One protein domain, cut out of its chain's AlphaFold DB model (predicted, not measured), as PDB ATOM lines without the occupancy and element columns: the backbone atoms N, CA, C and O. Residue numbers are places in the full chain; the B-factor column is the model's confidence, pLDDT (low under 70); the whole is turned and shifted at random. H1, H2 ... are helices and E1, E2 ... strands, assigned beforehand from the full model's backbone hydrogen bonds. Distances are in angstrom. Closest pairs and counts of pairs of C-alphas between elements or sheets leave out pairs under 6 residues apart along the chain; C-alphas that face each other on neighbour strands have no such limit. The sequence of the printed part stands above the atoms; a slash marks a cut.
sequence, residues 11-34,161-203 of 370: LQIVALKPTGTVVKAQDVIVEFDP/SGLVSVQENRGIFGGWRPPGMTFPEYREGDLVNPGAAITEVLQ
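AT A GLANCE: This is residues 11 to 34 and 161 to 203 of the 370 residues of an uncharacterized protein of Acidobacteria bacterium (UniProt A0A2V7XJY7). With little regular structure, this domain is two small antiparallel two-stranded sheets near each other, E3 with E4 and E1 with E2, and a long loop whose residues 176 to 181, after short H1, stick out. The 67 printed residues, 26 in named elements, run E1, E2, E3, H1, E4, mostly strand. Only just compact, close to loose, radius of gyration of the C-alphas 12.6 A, it spans 37 by 29 by 18 A.

HOW THE PARTS SIT: Look at E3, residues 162 to 166, and E4, residues 197 to 202, antiparallel at 153 degrees; N 165 and O 200 are within hydrogen-bond range, 2.9 A. E1, residues 11 to 16, and E2, residues 28 to 32, form an antiparallel hairpin; N 14 and O 31 are within range, 2.8 A. Residues 11 to 12 also pair with 191 to 192. H1, residues 172 to 175, too short for any O i to N i+4 pair, is apart from E1 and E2.

IN THESE COORDINATES: Find C-alpha 11 at (-32.723, 64.922, 30.670), where E1 begins; E4 runs 14.1 A to C-alpha 202 at (-39.178, 82.181, 15.329).

THE WHOLE: Residues 35 to 160 are cut out, C-alphas 34 and 161 being 25.4 A apart. The links E1 to E2 and H1 to E4 are long. Residues 173 and 175 have pLDDT under 70.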
ATOM      1  N   LEU A  11     -33.164  63.761  31.449       90.88
ATOM      2  CA  LEU A  11     -32.723  64.922  30.670       90.88
ATOM      3  C   LEU A  11     -32.720  66.165  31.557       90.88
ATOM      4  O   LEU A  11     -33.750  66.823  31.706       90.88
ATOM      5  N   GLN A  12     -31.577  66.491  32.151       92.94
ATOM      6  CA  GLN A  12     -31.415  67.727  32.914       92.94
ATOM      7  C   GLN A  12     -30.811  68.828  32.042       92.94
ATOM      8  O   GLN A  12     -29.789  68.612  31.395       92.94
ATOM      9  N   ILE A  13     -31.429  70.011  32.027       93.88
ATOM     10  CA  ILE A  13     -30.908  71.174  31.299       93.88
ATOM     11  C   ILE A  13     -29.700  71.742  32.051       93.88
ATOM     12  O   ILE A  13     -29.828  72.150  33.203       93.88
ATOM     13  N   VAL A  14     -28.552  71.831  31.385       95.19
ATOM     14  CA  VAL A  14     -27.331  72.464  31.912       95.19
ATOM     15  C   VAL A  14     -27.237  73.917  31.466       95.19
ATOM     16  O   VAL A  14     -26.900  74.778  32.270       95.19
ATOM     17  N   ALA A  15     -27.559  74.193  30.201       94.38
ATOM     18  CA  ALA A  15     -27.541  75.542  29.651       94.38
ATOM     19  C   ALA A  15     -28.745  75.782  28.740       94.38
ATOM     20  O   ALA A  15     -29.114  74.919  27.935       94.38
ATOM     21  N   LEU A  16     -29.340  76.973  28.840       94.75
ATOM     22  CA  LEU A  16     -30.495  77.364  28.034       94.75
ATOM     23  C   LEU A  16     -30.433  78.843  27.649       94.75
ATOM     24  O   LEU A  16     -30.371  79.727  28.501       94.75
ATOM     25  N   LYS A  17     -30.525  79.135  26.348       93.81
ATOM     26  CA  LYS A  17     -30.681  80.522  25.887       93.81
ATOM     27  C   LYS A  17     -32.073  81.058  26.253       93.81
ATOM     28  O   LYS A  17     -33.064  80.407  25.919       93.81
ATOM     29  N   PRO A  18     -32.173  82.253  26.865       91.25
ATOM     30  CA  PRO A  18     -33.451  82.807  27.290       91.25
ATOM     31  C   PRO A  18     -34.305  83.268  26.105       91.25
ATOM     32  O   PRO A  18     -33.794  83.607  25.027       91.25
ATOM     33  N   THR A  19     -35.615  83.342  26.343       89.25
ATOM     34  CA  THR A  19     -36.598  83.910  25.415       89.25
ATOM     35  C   THR A  19     -36.183  85.316  24.964       89.25
ATOM     36  O   THR A  19     -35.775  86.153  25.768       89.25
ATOM     37  N   GLY A  20     -36.268  85.581  23.659       85.75
ATOM     38  CA  GLY A  20     -35.880  86.850  23.034       85.75
ATOM     39  C   GLY A  20     -34.432  86.913  22.533       85.75
ATOM     40  O   GLY A  20     -34.055  87.897  21.896       85.75
ATOM     41  N   THR A  21     -33.621  85.874  22.754       90.50
ATOM     42  CA  THR A  21     -32.244  85.821  22.235       90.50
ATOM     43  C   THR A  21     -32.236  85.589  20.722       90.50
ATOM     44  O   THR A  21     -32.880  84.662  20.231       90.50
ATOM     45  N   VAL A  22     -31.474  86.397  19.975       89.94
ATOM     46  CA  VAL A  22     -31.241  86.180  18.537       89.94
ATOM     47  C   VAL A  22     -30.155  85.124  18.354       89.94
ATOM     48  O   VAL A  22     -29.065  85.243  18.913       89.94
ATOM     49  N   VAL A  23     -30.440  84.106  17.549       92.31
ATOM     50  CA  VAL A  23     -29.517  83.010  17.238       92.31
ATOM     51  C   VAL A  23     -29.349  82.849  15.737       92.31
ATOM     52  O   VAL A  23     -30.243  83.188  14.956       92.31
ATOM     53  N   LYS A  24     -28.193  82.330  15.326       92.94
ATOM     54  CA  LYS A  24     -27.934  81.903  13.949       92.94
ATOM     55  C   LYS A  24     -28.254  80.420  13.793       92.94
ATOM     56  O   LYS A  24     -28.301  79.680  14.774       92.94
ATOM     57  N   ALA A  25     -28.438  79.972  12.554       90.94
ATOM     58  CA  ALA A  25     -28.519  78.545  12.253       90.94
ATOM     59  C   ALA A  25     -27.306  77.788  12.837       90.94
ATOM     60  O   ALA A  25     -26.181  78.277  12.755       90.94
ATOM     61  N   GLN A  26     -27.547  76.597  13.389       92.81
ATOM     62  CA  GLN A  26     -26.578  75.709  14.055       92.81
ATOM     63  C   GLN A  26     -26.045  76.159  15.428       92.81
ATOM     64  O   GLN A  26     -25.329  75.384  16.076       92.81
ATOM     65  N   ASP A  27     -26.431  77.339  15.921       94.50
ATOM     66  CA  ASP A  27     -26.113  77.756  17.288       94.50
ATOM     67  C   ASP A  27     -26.768  76.814  18.305       94.50
ATOM     68  O   ASP A  27     -27.938  76.457  18.169       94.50
ATOM     69  N   VAL A  28     -26.039  76.445  19.360       94.50
ATOM     70  CA  VAL A  28     -26.597  75.669  20.479       94.50
ATOM     71  C   VAL A  28     -27.559  76.560  21.271       94.50
ATOM     72  O   VAL A  28     -27.228  77.705  21.600       94.50
ATOM     73  N   ILE A  29     -28.766  76.051  21.521       94.06
ATOM     74  CA  ILE A  29     -29.829  76.727  22.280       94.06
ATOM     75  C   ILE A  29     -30.035  76.046  23.629       94.06
ATOM     76  O   ILE A  29     -30.192  76.743  24.630       94.06
ATOM     77  N   VAL A  30     -30.042  74.711  23.637       94.75
ATOM     78  CA  VAL A  30     -30.217  73.888  24.838       94.75
ATOM     79  C   VAL A  30     -29.082  72.881  24.901       94.75
ATOM     80  O   VAL A  30     -28.791  72.221  23.900       94.75
ATOM     81  N   GLU A  31     -28.468  72.755  26.066       95.06
ATOM     82  CA  GLU A  31     -27.498  71.711  26.380       95.06
ATOM     83  C   GLU A  31     -27.990  70.925  27.592       95.06
ATOM     84  O   GLU A  31     -28.387  71.512  28.601       95.06
ATOM     85  N   PHE A  32     -27.985  69.603  27.466       95.06
ATOM     86  CA  PHE A  32     -28.321  68.677  28.539       95.06
ATOM     87  C   PHE A  32     -27.066  68.041  29.133       95.06
ATOM     88  O   PHE A  32     -26.032  67.997  28.469       95.06
ATOM     89  N   ASP A  33     -27.171  67.513  30.352       94.44
ATOM     90  CA  ASP A  33     -26.082  66.783  31.010       94.44
ATOM     91  C   ASP A  33     -25.777  65.462  30.273       94.44
ATOM     92  O   ASP A  33     -26.613  64.553  30.282       94.44
ATOM     93  N   PRO A  34     -24.602  65.317  29.627       93.88
ATOM     94  CA  PRO A  34     -24.281  64.133  28.843       93.88
ATOM     95  C   PRO A  34     -23.718  62.978  29.686       93.88
ATOM     96  O   PRO A  34     -23.450  61.925  29.114       93.88
ATOM     97  N   SER A 161     -31.773  80.729  11.579       90.06
ATOM     98  CA  SER A 161     -31.592  81.992  12.295       90.06
ATOM     99  C   SER A 161     -32.945  82.569  12.721       90.06
ATOM    100  O   SER A 161     -33.899  82.542  11.946       90.06
ATOM    101  N   GLY A 162     -33.038  83.107  13.935       88.12
ATOM    102  CA  GLY A 162     -34.293  83.647  14.454       88.12
ATOM    103  C   GLY A 162     -34.231  84.022  15.930       88.12
ATOM    104  O   GLY A 162     -33.154  84.088  16.522       88.12
ATOM    105  N   LEU A 163     -35.396  84.281  16.514       88.94
ATOM    106  CA  LEU A 163     -35.566  84.565  17.938       88.94
ATOM    107  C   LEU A 163     -35.945  83.290  18.689       88.94
ATOM    108  O   LEU A 163     -36.868  82.585  18.285       88.94
ATOM    109  N   VAL A 164     -35.253  83.011  19.789       91.31
ATOM    110  CA  VAL A 164     -35.585  81.896  20.685       91.31
ATOM    111  C   VAL A 164     -36.822  82.250  21.510       91.31
ATOM    112  O   VAL A 164     -36.890  83.332  22.090       91.31
ATOM    113  N   SER A 165     -37.779  81.330  21.585       91.00
ATOM    114  CA  SER A 165     -38.907  81.351  22.521       91.00
ATOM    115  C   SER A 165     -38.888  80.061  23.330       91.00
ATOM    116  O   SER A 165     -38.954  78.964  22.764       91.00
ATOM    117  N   VAL A 166     -38.719  80.182  24.645       91.88
ATOM    118  CA  VAL A 166     -38.738  79.047  25.569       91.88
ATOM    119  C   VAL A 166     -40.188  78.705  25.893       91.88
ATOM    120  O   VAL A 166     -41.018  79.576  26.128       91.88
ATOM    121  N   GLN A 167     -40.505  77.417  25.865       91.06
ATOM    122  CA  GLN A 167     -41.842  76.912  26.133       91.06
ATOM    123  C   GLN A 167     -42.084  76.753  27.635       91.06
ATOM    124  O   GLN A 167     -41.164  76.603  28.443       91.06
ATOM    125  N   GLU A 168     -43.361  76.732  27.997       88.19
ATOM    126  CA  GLU A 168     -43.808  76.407  29.343       88.19
ATOM    127  C   GLU A 168     -43.436  74.967  29.724       88.19
ATOM    128  O   GLU A 168     -43.757  74.013  29.005       88.19
ATOM    129  N   ASN A 169     -42.845  74.790  30.906       85.12
ATOM    130  CA  ASN A 169     -42.556  73.481  31.472       85.12
ATOM    131  C   ASN A 169     -43.841  72.835  32.003       85.12
ATOM    132  O   ASN A 169     -44.124  72.810  33.199       85.12
ATOM    133  N   ARG A 170     -44.637  72.275  31.092       80.12
ATOM    134  CA  ARG A 170     -45.890  71.574  31.417       80.12
ATOM    135  C   ARG A 170     -45.685  70.251  32.152       80.12
ATOM    136  O   ARG A 170     -46.659  69.669  32.613       80.12
ATOM    137  N   GLY A 171     -44.451  69.752  32.225       72.94
ATOM    138  CA  GLY A 171     -44.114  68.557  33.000       72.94
ATOM    139  C   GLY A 171     -44.013  68.828  34.502       72.94
ATOM    140  O   GLY A 171     -44.115  67.895  35.300       72.94
ATOM    141  N   ILE A 172     -43.852  70.094  34.900       71.31
ATOM    142  CA  ILE A 172     -43.756  70.477  36.307       71.31
ATOM    143  C   ILE A 172     -45.082  70.184  37.035       71.31
ATOM    144  O   ILE A 172     -46.166  70.271  36.455       71.31
ATOM    145  N   PHE A 173     -44.998  69.758  38.298       66.31
ATOM    146  CA  PHE A 173     -46.141  69.272  39.095       66.31
ATOM    147  C   PHE A 173     -46.917  68.092  38.471       66.31
ATOM    148  O   PHE A 173     -48.123  67.953  38.679       66.31
ATOM    149  N   GLY A 174     -46.254  67.235  37.686       70.81
ATOM    150  CA  GLY A 174     -46.893  66.061  37.079       70.81
ATOM    151  C   GLY A 174     -47.970  66.415  36.047       70.81
ATOM    152  O   GLY A 174     -48.890  65.632  35.824       70.81
ATOM    153  N   GLY A 175     -47.894  67.612  35.453       69.88
ATOM    154  CA  GLY A 175     -48.882  68.113  34.495       69.88
ATOM    155  C   GLY A 175     -50.162  68.661  35.122       69.88
ATOM    156  O   GLY A 175     -51.052  69.118  34.398       69.88
ATOM    157  N   TRP A 176     -50.273  68.662  36.453       72.38
ATOM    158  CA  TRP A 176     -51.398  69.281  37.136       72.38
ATOM    159  C   TRP A 176     -51.188  70.794  37.239       72.38
ATOM    160  O   TRP A 176     -50.246  71.265  37.874       72.38
ATOM    161  N   ARG A 177     -52.081  71.564  36.607       76.06
ATOM    162  CA  ARG A 177     -52.086  73.030  36.670       76.06
ATOM    163  C   ARG A 177     -53.079  73.502  37.739       76.06
ATOM    164  O   ARG A 177     -54.285  73.362  37.509       76.06
ATOM    165  N   PRO A 178     -52.630  74.098  38.858       74.56
ATOM    166  CA  PRO A 178     -53.536  74.753  39.792       74.56
ATOM    167  C   PRO A 178     -54.355  75.847  39.080       74.56
ATOM    168  O   PRO A 178     -53.811  76.567  38.233       74.56
ATOM    169  N   PRO A 179     -55.652  76.013  39.398       73.94
ATOM    170  CA  PRO A 179     -56.456  77.096  38.842       73.94
ATOM    171  C   PRO A 179     -55.820  78.459  39.152       73.94
ATOM    172  O   PRO A 179     -55.554  78.770  40.309       73.94
ATOM    173  N   GLY A 180     -55.580  79.271  38.120       75.50
ATOM    174  CA  GLY A 180     -55.011  80.617  38.260       75.50
ATOM    175  C   GLY A 180     -53.482  80.718  38.180       75.50
ATOM    176  O   GLY A 180     -52.976  81.834  38.210       75.50
ATOM    177  N   MET A 181     -52.746  79.608  38.027       76.38
ATOM    178  CA  MET A 181     -51.296  79.632  37.774       76.38
ATOM    179  C   MET A 181     -50.959  79.301  36.316       76.38
ATOM    180  O   MET A 181     -51.586  78.433  35.698       76.38
ATOM    181  N   THR A 182     -49.952  79.984  35.775       75.50
ATOM    182  CA  THR A 182     -49.267  79.612  34.531       75.50
ATOM    183  C   THR A 182     -48.086  78.709  34.854       75.50
ATOM    184  O   THR A 182     -47.521  78.767  35.949       75.50
ATOM    185  N   PHE A 183     -47.713  77.849  33.913       81.19
ATOM    186  CA  PHE A 183     -46.489  77.079  34.060       81.19
ATOM    187  C   PHE A 183     -45.285  78.007  33.843       81.19
ATOM    188  O   PHE A 183     -45.326  78.841  32.937       81.19
ATOM    189  N   PRO A 184     -44.226  77.906  34.663       86.62
ATOM    190  CA  PRO A 184     -42.989  78.613  34.375       86.62
ATOM    191  C   PRO A 184     -42.369  78.086  33.073       86.62
ATOM    192  O   PRO A 184     -42.552  76.921  32.717       86.62
ATOM    193  N   GLU A 185     -41.623  78.937  32.372       89.44
ATOM    194  CA  GLU A 185     -40.735  78.505  31.286       89.44
ATOM    195  C   GLU A 185     -39.666  77.539  31.816       89.44
ATOM    196  O   GLU A 185     -39.310  77.598  32.998       89.44
ATOM    197  N   TYR A 186     -39.146  76.674  30.942       91.81
ATOM    198  CA  TYR A 186     -37.988  75.833  31.260       91.81
ATOM    199  C   TYR A 186     -36.790  76.674  31.717       91.81
ATOM    200  O   TYR A 186     -36.512  77.739  31.164       91.81
ATOM    201  N   ARG A 187     -36.064  76.175  32.720       92.12
ATOM    202  CA  ARG A 187     -34.861  76.813  33.271       92.12
ATOM    203  C   ARG A 187     -33.702  75.831  33.366       92.12
ATOM    204  O   ARG A 187     -33.885  74.617  33.341       92.12
ATOM    205  N   GLU A 188     -32.500  76.377  33.499       93.44
ATOM    206  CA  GLU A 188     -31.319  75.587  33.846       93.44
ATOM    207  C   GLU A 188     -31.553  74.845  35.169       93.44
ATOM    208  O   GLU A 188     -32.085  75.405  36.129       93.44
ATOM    209  N   GLY A 189     -31.190  73.566  35.193       90.94
ATOM    210  CA  GLY A 189     -31.444  72.639  36.290       90.94
ATOM    211  C   GLY A 189     -32.756  71.857  36.183       90.94
ATOM    212  O   GLY A 189     -32.880  70.847  36.878       90.94
ATOM    213  N   ASP A 190     -33.700  72.255  35.320       90.75
ATOM    214  CA  ASP A 190     -34.972  71.543  35.160       90.75
ATOM    215  C   ASP A 190     -34.786  70.170  34.501       90.75
ATOM    216  O   ASP A 190     -33.967  69.984  33.595       90.75
ATOM    217  N   LEU A 191     -35.627  69.222  34.920       89.94
ATOM    218  CA  LEU A 191     -35.782  67.925  34.271       89.94
ATOM    219  C   LEU A 191     -36.807  68.006  33.138       89.94
ATOM    220  O   LEU A 191     -37.888  68.587  33.284       89.94
ATOM    221  N   VAL A 192     -36.482  67.369  32.019       89.69
ATOM    222  CA  VAL A 192     -37.294  67.350  30.808       89.69
ATOM    223  C   VAL A 192     -37.683  65.921  30.460       89.69
ATOM    224  O   VAL A 192     -36.878  64.997  30.525       89.69
ATOM    225  N   ASN A 193     -38.936  65.733  30.055       88.50
ATOM    226  CA  ASN A 193     -39.371  64.452  29.515       88.50
ATOM    227  C   ASN A 193     -38.955  64.334  28.039       88.50
ATOM    228  O   ASN A 193     -39.117  65.301  27.287       88.50
ATOM    229  N   PRO A 194     -38.497  63.158  27.583       89.25
ATOM    230  CA  PRO A 194     -38.267  62.898  26.166       89.25
ATOM    231  C   PRO A 194     -39.464  63.295  25.292       89.25
ATOM    232  O   PRO A 194     -40.615  63.004  25.619       89.25
ATOM    233  N   GLY A 195     -39.200  63.987  24.182       87.81
ATOM    234  CA  GLY A 195     -40.226  64.481  23.259       87.81
ATOM    235  C   GLY A 195     -40.998  65.719  23.731       87.81
ATOM    236  O   GLY A 195     -41.803  66.250  22.966       87.81
ATOM    237  N   ALA A 196     -40.764  66.223  24.949       88.94
ATOM    238  CA  ALA A 196     -41.342  67.492  25.380       88.94
ATOM    239  C   ALA A 196     -40.768  68.642  24.548       88.94
ATOM    240  O   ALA A 196     -39.575  68.680  24.257       88.94
ATOM    241  N   ALA A 197     -41.610  69.597  24.165       90.25
ATOM    242  CA  ALA A 197     -41.146  70.772  23.453       90.25
ATOM    243  C   ALA A 197     -40.574  71.809  24.421       90.25
ATOM    244  O   ALA A 197     -41.255  72.207  25.361       90.25
ATOM    245  N   ILE A 198     -39.341  72.246  24.171       90.81
ATOM    246  CA  ILE A 198     -38.575  73.069  25.120       90.81
ATOM    247  C   ILE A 198     -38.400  74.472  24.580       90.81
ATOM    248  O   ILE A 198     -38.612  75.446  25.292       90.81
ATOM    249  N   THR A 199     -38.014  74.585  23.311       92.00
ATOM    250  CA  THR A 199     -37.809  75.877  22.663       92.00
ATOM    251  C   THR A 199     -38.355  75.865  21.249       92.00
ATOM    252  O   THR A 199     -38.545  74.829  20.612       92.00
ATOM    253  N   GLU A 200     -38.606  77.043  20.713       91.00
ATOM    254  CA  GLU A 200     -38.870  77.250  19.302       91.00
ATOM    255  C   GLU A 200     -38.046  78.429  18.798       91.00
ATOM    256  O   GLU A 200     -37.688  79.332  19.552       91.00
ATOM    257  N   VAL A 201     -37.707  78.390  17.512       89.56
ATOM    258  CA  VAL A 201     -36.986  79.475  16.852       89.56
ATOM    259  C   VAL A 201     -37.948  80.128  15.882       89.56
ATOM    260  O   VAL A 201     -38.362  79.503  14.904       89.56
ATOM    261  N   LEU A 202     -38.318  81.372  16.175       85.69
ATOM    262  CA  LEU A 202     -39.178  82.181  15.329       85.69
ATOM    263  C   LEU A 202     -38.319  82.898  14.292       85.69
ATOM    264  O   LEU A 202     -37.499  83.760  14.620       85.69
ATOM    265  N   GLN A 203     -38.522  82.538  13.032       81.88
ATOM    266  CA  GLN A 203     -37.959  83.243  11.891       81.88
ATOM    267  C   GLN A 203     -38.671  84.592  11.728       81.88
ATOM    268  O   GLN A 203     -39.896  84.645  11.645       81.88
TER     269      GLN A 203